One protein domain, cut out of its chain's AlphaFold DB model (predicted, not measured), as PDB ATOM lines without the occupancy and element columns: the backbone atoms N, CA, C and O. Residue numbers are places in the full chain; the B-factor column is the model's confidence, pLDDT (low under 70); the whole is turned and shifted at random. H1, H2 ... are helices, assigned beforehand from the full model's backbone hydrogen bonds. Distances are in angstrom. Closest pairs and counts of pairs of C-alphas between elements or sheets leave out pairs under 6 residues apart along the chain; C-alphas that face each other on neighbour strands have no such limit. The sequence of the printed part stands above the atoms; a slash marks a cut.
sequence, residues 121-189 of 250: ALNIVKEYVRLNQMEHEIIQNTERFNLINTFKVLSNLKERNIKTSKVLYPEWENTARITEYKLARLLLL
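Overview. This is residues 121 to 189 of the 250 residues of the protein "MacB-like periplasmic core domain protein" of Firmicutes bacterium ADurb.Bin099 (UniProt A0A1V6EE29). The longest helix, H4, is crossed by H2, which packs on its residues 180 to 188, toward one end of an elongated domain; H1 sits by itself toward the other end, and residues 129 to 146, with no named element, lead from it to H2. The short H3 follows H2, and a loop then runs to the start of H4. The printed part has 69 residues with four named helices, in the order H1, H2, H3, H4, and no named strand; the class is all helix. It is only just compact, close to loose, with a radius of gyration of the C-alphas of 13.2 A, and its C-alphas span 41 by 24 by 21 A.

Arrangement. H4, residues 171 to 189, touches H2, residues 147 to 155, with its residues 180 to 188 alone. Their closest C-alphas, those of Thr 150 and Ala 184, are 5.3 A apart, and their lines are about perpendicular, at 88 degrees. H3, residues 157 to 161, is close to H2 but not clearly touching: their closest C-alphas, those of Val 153 and Arg 160, are 7.9 A apart. H3 and H4 are apart. H1, residues 121 to 128, is apart from H2, H3 and H4. In H1, H2, H3 and H4 every O i to N i+4 pair is within hydrogen-bond range.

Along the chain. H4 measures 27.2 A from C-alpha 171 at (164.909, 137.222, 139.131) to C-alpha 189 at (182.820, 154.573, 150.051). H2 measures 12.5 A, H1 11.1 A and H3 6.3 A. H1 begins with C-alpha 121 at (175.601, 122.080, 153.275).

Size, cuts and confidence. The two C-alphas farthest apart, those of Arg 130 and Leu 189, are 41.3 A apart. The printed part has no cut. The link from H1 to H2 is long, with 18 residues, that from H2 to H3 is tight, and that from H3 to H4 is short, with 9 residues. The mean pLDDT of the printed part is 87.5, and residues 163 to 164 are under 70.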
ATOM      1  N   ALA A 121     176.736 122.274 154.171       93.00
ATOM      2  CA  ALA A 121     175.601 122.080 153.275       93.00
ATOM      3  C   ALA A 121     176.015 122.189 151.799       93.00
ATOM      4  O   ALA A 121     175.593 121.390 150.964       93.00
ATOM      5  N   LEU A 122     176.891 123.145 151.480       92.12
ATOM      6  CA  LEU A 122     177.395 123.356 150.126       92.12
ATOM      7  C   LEU A 122     178.197 122.157 149.617       92.12
ATOM      8  O   LEU A 122     178.053 121.773 148.458       92.12
ATOM      9  N   ASN A 123     179.034 121.566 150.468       92.44
ATOM     10  CA  ASN A 123     179.838 120.404 150.103       92.44
ATOM     11  C   ASN A 123     178.972 119.164 149.866       92.44
ATOM     12  O   ASN A 123     179.229 118.444 148.906       92.44
ATOM     13  N   ILE A 124     177.908 118.976 150.654       93.25
ATOM     14  CA  ILE A 124     176.910 117.928 150.393       93.25
ATOM     15  C   ILE A 124     176.297 118.133 149.007       93.25
ATOM     16  O   ILE A 124     176.346 117.234 148.174       93.25
ATOM     17  N   VAL A 125     175.772 119.326 148.709       93.12
ATOM     18  CA  VAL A 125     175.146 119.590 147.401       93.12
ATOM     19  C   VAL A 125     176.134 119.351 146.253       93.12
ATOM     20  O   VAL A 125     175.782 118.700 145.273       93.12
ATOM     21  N   LYS A 126     177.389 119.796 146.388       91.75
ATOM     22  CA  LYS A 126     178.450 119.559 145.391       91.75
ATOM     23  C   LYS A 126     178.739 118.078 145.139       91.75
ATOM     24  O   LYS A 126     179.093 117.726 144.022       91.75
ATOM     25  N   GLU A 127     178.619 117.227 146.154       91.31
ATOM     26  CA  GLU A 127     178.855 115.787 146.022       91.31
ATOM     27  C   GLU A 127     177.722 115.083 145.255       91.31
ATOM     28  O   GLU A 127     177.971 114.176 144.456       91.31
ATOM     29  N   TYR A 128     176.477 115.524 145.459       90.19
ATOM     30  CA  TYR A 128     175.302 114.926 144.819       90.19
ATOM     31  C   TYR A 128     175.008 115.483 143.422       90.19
ATOM     32  O   TYR A 128     174.454 114.768 142.582       90.19
ATOM     33  N   VAL A 129     175.389 116.730 143.131       88.69
ATOM     34  CA  VAL A 129     175.174 117.341 141.811       88.69
ATOM     35  C   VAL A 129     176.235 116.846 140.823       88.69
ATOM     36  O   VAL A 129     177.350 117.353 140.753       88.69
ATOM     37  N   ARG A 130     175.865 115.852 140.009       83.56
ATOM     38  CA  ARG A 130     176.713 115.251 138.960       83.56
ATOM     39  C   ARG A 130     176.539 115.917 137.589       83.56
ATOM     40  O   ARG A 130     176.460 115.231 136.573       83.56
ATOM     41  N   LEU A 131     176.428 117.243 137.559       83.19
ATOM     42  CA  LEU A 131     176.260 118.017 136.323       83.19
ATOM     43  C   LEU A 131     177.596 118.604 135.851       83.19
ATOM     44  O   LEU A 131     178.515 118.814 136.644       83.19
ATOM     45  N   ASN A 132     177.714 118.908 134.556       83.12
ATOM     46  CA  ASN A 132     178.905 119.581 134.040       83.12
ATOM     47  C   ASN A 132     179.001 121.004 134.601       83.12
ATOM     48  O   ASN A 132     177.993 121.697 134.726       83.12
ATOM     49  N   GLN A 133     180.218 121.491 134.860       78.00
ATOM     50  CA  GLN A 133     180.448 122.829 135.434       78.00
ATOM     51  C   GLN A 133     179.888 123.989 134.588       78.00
ATOM     52  O   GLN A 133     179.681 125.079 135.107       78.00
ATOM     53  N   MET A 134     179.637 123.784 133.289       82.56
ATOM     54  CA  MET A 134     179.029 124.807 132.424       82.56
ATOM     55  C   MET A 134     177.492 124.830 132.475       82.56
ATOM     56  O   MET A 134     176.886 125.797 132.007       82.56
ATOM     57  N   GLU A 135     176.876 123.773 133.008       85.25
ATOM     58  CA  GLU A 135     175.425 123.531 132.986       85.25
ATOM     59  C   GLU A 135     174.745 123.845 134.319       85.25
ATOM     60  O   GLU A 135     173.524 123.940 134.368       85.25
ATOM     61  N   HIS A 136     175.514 124.033 135.391       88.69
ATOM     62  CA  HIS A 136     174.977 124.350 136.707       88.69
ATOM     63  C   HIS A 136     175.869 125.348 137.443       88.69
ATOM     64  O   HIS A 136     177.068 125.456 137.187       88.69
ATOM     65  N   GLU A 137     175.270 126.070 138.381       89.31
ATOM     66  CA  GLU A 137     175.976 126.924 139.324       89.31
ATOM     67  C   GLU A 137     175.364 126.712 140.701       89.31
ATOM     68  O   GLU A 137     174.148 126.783 140.864       89.31
ATOM     69  N   ILE A 138     176.213 126.429 141.686       90.81
ATOM     70  CA  ILE A 138     175.781 126.207 143.063       90.81
ATOM     71  C   ILE A 138     176.060 127.482 143.844       90.81
ATOM     72  O   ILE A 138     177.212 127.906 143.965       90.81
ATOM     73  N   ILE A 139     175.000 128.085 144.376       90.38
ATOM     74  CA  ILE A 139     175.057 129.361 145.085       90.38
ATOM     75  C   ILE A 139     174.676 129.126 146.543       90.38
ATOM     76  O   ILE A 139     173.623 128.571 146.843       90.38
ATOM     77  N   GLN A 140     175.535 129.573 147.457       91.50
ATOM     78  CA  GLN A 140     175.243 129.584 148.887       91.50
ATOM     79  C   GLN A 140     174.773 130.978 149.301       91.50
ATOM     80  O   GLN A 140     175.518 131.951 149.193       91.50
ATOM     81  N   ASN A 141     173.549 131.063 149.821       91.31
ATOM     82  CA  ASN A 141     172.990 132.321 150.323       91.31
ATOM     83  C   ASN A 141     173.396 132.631 151.775       91.31
ATOM     84  O   ASN A 141     173.336 133.784 152.206       91.31
ATOM     85  N   THR A 142     173.848 131.633 152.537       90.50
ATOM     86  CA  THR A 142     174.361 131.824 153.899       90.50
ATOM     87  C   THR A 142     175.574 132.753 153.892       90.50
ATOM     88  O   THR A 142     176.474 132.586 153.075       90.50
ATOM     89  N   GLU A 143     175.608 133.724 154.811       89.69
ATOM     90  CA  GLU A 143     176.698 134.706 154.960       89.69
ATOM     91  C   GLU A 143     176.956 135.618 153.747       89.69
ATOM     92  O   GLU A 143     177.910 136.404 153.752       89.69
ATOM     93  N   ARG A 144     176.091 135.578 152.729       91.31
ATOM     94  CA  ARG A 144     176.252 136.305 151.464       91.31
ATOM     95  C   ARG A 144     176.582 137.791 151.643       91.31
ATOM     96  O   ARG A 144     177.510 138.305 151.025       91.31
ATOM     97  N   PHE A 145     175.872 138.462 152.548       93.50
ATOM     98  CA  PHE A 145     175.989 139.904 152.788       93.50
ATOM     99  C   PHE A 145     176.910 140.284 153.959       93.50
ATOM    100  O   PHE A 145     176.901 141.431 154.405       93.50
ATOM    101  N   ASN A 146     177.704 139.348 154.491       93.12
ATOM    102  CA  ASN A 146     178.655 139.682 155.550       93.12
ATOM    103  C   ASN A 146     179.797 140.577 155.015       93.12
ATOM    104  O   ASN A 146     179.999 140.727 153.805       93.12
ATOM    105  N   LEU A 147     180.567 141.189 155.920       92.50
ATOM    106  CA  LEU A 147     181.607 142.156 155.547       92.50
ATOM    107  C   LEU A 147     182.729 141.524 154.707       92.50
ATOM    108  O   LEU A 147     183.211 142.144 153.761       92.50
ATOM    109  N   ILE A 148     183.114 140.286 155.023       91.50
ATOM    110  CA  ILE A 148     184.186 139.553 154.335       91.50
ATOM    111  C   ILE A 148     183.779 139.239 152.890       91.50
ATOM    112  O   ILE A 148     184.533 139.516 151.961       91.50
ATOM    113  N   ASN A 149     182.581 138.698 152.681       91.00
ATOM    114  CA  ASN A 149     182.064 138.343 151.362       91.00
ATOM    115  C   ASN A 149     181.739 139.590 150.537       91.00
ATOM    116  O   ASN A 149     182.081 139.641 149.358       91.00
ATOM    117  N   THR A 150     181.228 140.653 151.163       92.81
ATOM    118  CA  THR A 150     181.065 141.957 150.500       92.81
ATOM    119  C   THR A 150     182.411 142.520 150.022       92.81
ATOM    120  O   THR A 150     182.508 143.045 148.912       92.81
ATOM    121  N   PHE A 151     183.482 142.375 150.812       92.12
ATOM    122  CA  PHE A 151     184.829 142.764 150.389       92.12
ATOM    123  C   PHE A 151     185.354 141.892 149.235       92.12
ATOM    124  O   PHE A 151     185.909 142.427 148.278       92.12
ATOM    125  N   LYS A 152     185.118 140.571 149.262       90.62
ATOM    126  CA  LYS A 152     185.452 139.675 148.134       90.62
ATOM    127  C   LYS A 152     184.733 140.078 146.843       90.62
ATOM    128  O   LYS A 152     185.312 140.006 145.763       90.62
ATOM    129  N   VAL A 153     183.482 140.537 146.934       90.19
ATOM    130  CA  VAL A 153     182.747 141.065 145.770       90.19
ATOM    131  C   VAL A 153     183.455 142.289 145.186       90.19
ATOM    132  O   VAL A 153     183.556 142.402 143.966       90.19
ATOM    133  N   LEU A 154     183.977 143.178 146.036       88.50
ATOM    134  CA  LEU A 154     184.734 144.352 145.601       88.50
ATOM    135  C   LEU A 154     186.061 143.974 144.917       88.50
ATOM    136  O   LEU A 154     186.436 144.620 143.941       88.50
ATOM    137  N   SER A 155     186.759 142.934 145.389       85.94
ATOM    138  CA  SER A 155     188.016 142.484 144.771       85.94
ATOM    139  C   SER A 155     187.807 141.716 143.459       85.94
ATOM    140  O   SER A 155     188.639 141.815 142.561       85.94
ATOM    141  N   ASN A 156     186.688 140.997 143.314       85.94
ATOM    142  CA  ASN A 156     186.455 140.053 142.208       85.94
ATOM    143  C   ASN A 156     185.441 140.564 141.165       85.94
ATOM    144  O   ASN A 156     184.713 139.782 140.549       85.94
ATOM    145  N   LEU A 157     185.387 141.881 140.928       77.88
ATOM    146  CA  LEU A 157     184.428 142.495 139.993       77.88
ATOM    147  C   LEU A 157     184.523 141.935 138.565       77.88
ATOM    148  O   LEU A 157     183.506 141.776 137.896       77.88
ATOM    149  N   LYS A 158     185.738 141.627 138.093       76.75
ATOM    150  CA  LYS A 158     185.961 141.121 136.731       76.75
ATOM    151  C   LYS A 158     185.332 139.744 136.530       76.75
ATOM    152  O   LYS A 158     184.583 139.555 135.581       76.75
ATOM    153  N   GLU A 159     185.626 138.806 137.424       74.12
ATOM    154  CA  GLU A 159     185.134 137.427 137.335       74.12
ATOM    155  C   GLU A 159     183.615 137.361 137.505       74.12
ATOM    156  O   GLU A 159     182.959 136.602 136.805       74.12
ATOM    157  N   ARG A 160     183.029 138.222 138.351       73.25
ATOM    158  CA  ARG A 160     181.568 138.282 138.520       73.25
ATOM    159  C   ARG A 160     180.816 138.824 137.307       73.25
ATOM    160  O   ARG A 160     179.661 138.458 137.115       73.25
ATOM    161  N   ASN A 161     181.441 139.706 136.529       71.94
ATOM    162  CA  ASN A 161     180.820 140.304 135.347       71.94
ATOM    163  C   ASN A 161     180.982 139.439 134.090       71.94
ATOM    164  O   ASN A 161     180.320 139.698 133.086       71.94
ATOM    165  N   ILE A 162     181.851 138.425 134.125       72.62
ATOM    166  CA  ILE A 162     182.037 137.484 133.022       72.62
ATOM    167  C   ILE A 162     181.216 136.238 133.325       72.62
ATOM    168  O   ILE A 162     181.542 135.452 134.211       72.62
ATOM    169  N   LYS A 163     180.148 136.040 132.557       67.88
ATOM    170  CA  LYS A 163     179.328 134.841 132.671       67.88
ATOM    171  C   LYS A 163     179.976 133.700 131.889       67.88
ATOM    172  O   LYS A 163     180.001 133.724 130.662       67.88
ATOM    173  N   THR A 164     180.534 132.729 132.606       66.25
ATOM    174  CA  THR A 164     181.170 131.537 132.021       66.25
ATOM    175  C   THR A 164     180.200 130.364 131.863       66.25
ATOM    176  O   THR A 164     180.435 129.491 131.031       66.25
ATOM    177  N   SER A 165     179.103 130.349 132.625       73.50
ATOM    178  CA  SER A 165     178.080 129.301 132.604       73.50
ATOM    179  C   SER A 165     176.904 129.656 131.685       73.50
ATOM    180  O   SER A 165     176.591 130.828 131.451       73.50
ATOM    181  N   LYS A 166     176.203 128.634 131.177       80.31
ATOM    182  CA  LYS A 166     174.960 128.809 130.396       80.31
ATOM    183  C   LYS A 166     173.716 129.006 131.274       80.31
ATOM    184  O   LYS A 166     172.615 129.151 130.753       80.31
ATOM    185  N   VAL A 167     173.882 129.021 132.596       82.88
ATOM    186  CA  VAL A 167     172.794 129.042 133.582       82.88
ATOM    187  C   VAL A 167     172.074 130.384 133.554       82.88
ATOM    188  O   VAL A 167     172.702 131.425 133.729       82.88
ATOM    189  N   LEU A 168     170.758 130.399 133.355       84.94
ATOM    190  CA  LEU A 168     169.952 131.608 133.535       84.94
ATOM    191  C   LEU A 168     169.653 131.788 135.026       84.94
ATOM    192  O   LEU A 168     169.161 130.864 135.665       84.94
ATOM    193  N   TYR A 169     169.940 132.966 135.581       88.00
ATOM    194  CA  TYR A 169     169.572 133.240 136.966       88.00
ATOM    195  C   TYR A 169     168.105 133.642 137.054       88.00
ATOM    196  O   TYR A 169     167.670 134.471 136.246       88.00
ATOM    197  N   PRO A 170     167.383 133.141 138.066       89.31
ATOM    198  CA  PRO A 170     166.062 133.651 138.373       89.31
ATOM    199  C   PRO A 170     166.136 135.108 138.850       89.31
ATOM    200  O   PRO A 170     167.189 135.622 139.247       89.31
ATOM    201  N   GLU A 171     164.996 135.791 138.820       84.88
ATOM    202  CA  GLU A 171     164.909 137.222 139.131       84.88
ATOM    203  C   GLU A 171     165.354 137.555 140.560       84.88
ATOM    204  O   GLU A 171     166.040 138.558 140.781       84.88
ATOM    205  N   TRP A 172     165.049 136.688 141.529       87.31
ATOM    206  CA  TRP A 172     165.473 136.868 142.919       87.31
ATOM    207  C   TRP A 172     166.993 136.747 143.096       87.31
ATOM    208  O   TRP A 172     167.584 137.534 143.837       87.31
ATOM    209  N   GLU A 173     167.661 135.850 142.364       90.44
ATOM    210  CA  GLU A 173     169.128 135.765 142.373       90.44
ATOM    211  C   GLU A 173     169.749 137.014 141.742       90.44
ATOM    212  O   GLU A 173     170.669 137.606 142.310       90.44
ATOM    213  N   ASN A 174     169.211 137.484 140.613       88.31
ATOM    214  CA  ASN A 174     169.657 138.742 140.005       88.31
ATOM    215  C   ASN A 174     169.504 139.921 140.981       88.31
ATOM    216  O   ASN A 174     170.425 140.728 141.141       88.31
ATOM    217  N   THR A 175     168.380 139.982 141.692       87.88
ATOM    218  CA  THR A 175     168.106 141.001 142.715       87.88
ATOM    219  C   THR A 175     169.105 140.928 143.873       87.88
ATOM    220  O   THR A 175     169.635 141.956 144.317       87.88
ATOM    221  N   ALA A 176     169.442 139.722 144.331       91.19
ATOM    222  CA  ALA A 176     170.447 139.521 145.366       91.19
ATOM    223  C   ALA A 176     171.847 139.964 144.901       91.19
ATOM    224  O   ALA A 176     172.528 140.691 145.630       91.19
ATOM    225  N   ARG A 177     172.255 139.649 143.660       89.44
ATOM    226  CA  ARG A 177     173.539 140.108 143.084       89.44
ATOM    227  C   ARG A 177     173.616 141.628 142.959       89.44
ATOM    228  O   ARG A 177     174.649 142.219 143.284       89.44
ATOM    229  N   ILE A 178     172.527 142.278 142.541       88.69
ATOM    230  CA  ILE A 178     172.432 143.746 142.510       88.69
ATOM    231  C   ILE A 178     172.627 144.318 143.919       88.69
ATOM    232  O   ILE A 178     173.352 145.300 144.098       88.69
ATOM    233  N   THR A 179     172.020 143.696 144.928       91.56
ATOM    234  CA  THR A 179     172.143 144.124 146.327       91.56
ATOM    235  C   THR A 179     173.574 143.977 146.848       91.56
ATOM    236  O   THR A 179     174.101 144.917 147.441       91.56
ATOM    237  N   GLU A 180     174.258 142.867 146.554       92.12
ATOM    238  CA  GLU A 180     175.684 142.699 146.883       92.12
ATOM    239  C   GLU A 180     176.545 143.797 146.261       92.12
ATOM    240  O   GLU A 180     177.448 144.328 146.902       92.12
ATOM    241  N   TYR A 181     176.259 144.164 145.013       90.12
ATOM    242  CA  TYR A 181     176.994 145.216 144.325       90.12
ATOM    243  C   TYR A 181     176.757 146.599 144.945       90.12
ATOM    244  O   TYR A 181     177.704 147.373 145.122       90.12
ATOM    245  N   LYS A 182     175.512 146.904 145.336       92.06
ATOM    246  CA  LYS A 182     175.185 148.114 146.107       92.06
ATOM    247  C   LYS A 182     175.964 148.138 147.430       92.06
ATOM    248  O   LYS A 182     176.607 149.142 147.730       92.06
ATOM    249  N   LEU A 183     175.982 147.029 148.172       94.06
ATOM    250  CA  LEU A 183     176.722 146.909 149.435       94.06
ATOM    251  C   LEU A 183     178.237 147.043 149.247       94.06
ATOM    252  O   LEU A 183     178.879 147.764 150.006       94.06
ATOM    253  N   ALA A 184     178.812 146.428 148.213       93.38
ATOM    254  CA  ALA A 184     180.239 146.532 147.906       93.38
ATOM    255  C   ALA A 184     180.658 147.976 147.582       93.38
ATOM    256  O   ALA A 184     181.704 148.440 148.037       93.38
ATOM    257  N   ARG A 185     179.817 148.728 146.860       92.69
ATOM    258  CA  ARG A 185     180.032 150.163 146.604       92.69
ATOM    259  C   ARG A 185     179.946 151.003 147.877       92.69
ATOM    260  O   ARG A 185     180.786 151.877 148.082       92.69
ATOM    261  N   LEU A 186     178.969 150.732 148.744       95.25
ATOM    262  CA  LEU A 186     178.858 151.403 150.044       95.25
ATOM    263  C   LEU A 186     180.064 151.091 150.940       95.25
ATOM    264  O   LEU A 186     180.581 151.984 151.613       95.25
ATOM    265  N   LEU A 187     180.563 149.852 150.909       94.75
ATOM    266  CA  LEU A 187     181.779 149.453 151.613       94.75
ATOM    267  C   LEU A 187     183.008 150.200 151.078       94.75
ATOM    268  O   LEU A 187     183.794 150.713 151.873       94.75
ATOM    269  N   LEU A 188     183.152 150.325 149.755       94.69
ATOM    270  CA  LEU A 188     184.227 151.107 149.138       94.69
ATOM    271  C   LEU A 188     184.184 152.575 149.589       94.69
ATOM    272  O   LEU A 188     185.204 153.118 150.010       94.69
ATOM    273  N   LEU A 189     183.002 153.201 149.568       96.62
ATOM    274  CA  LEU A 189     182.820 154.573 150.051       96.62
ATOM    275  C   LEU A 189     183.220 154.704 151.528       96.62
ATOM    276  O   LEU A 189     183.941 155.632 151.898       96.62
TER     277      LEU A 189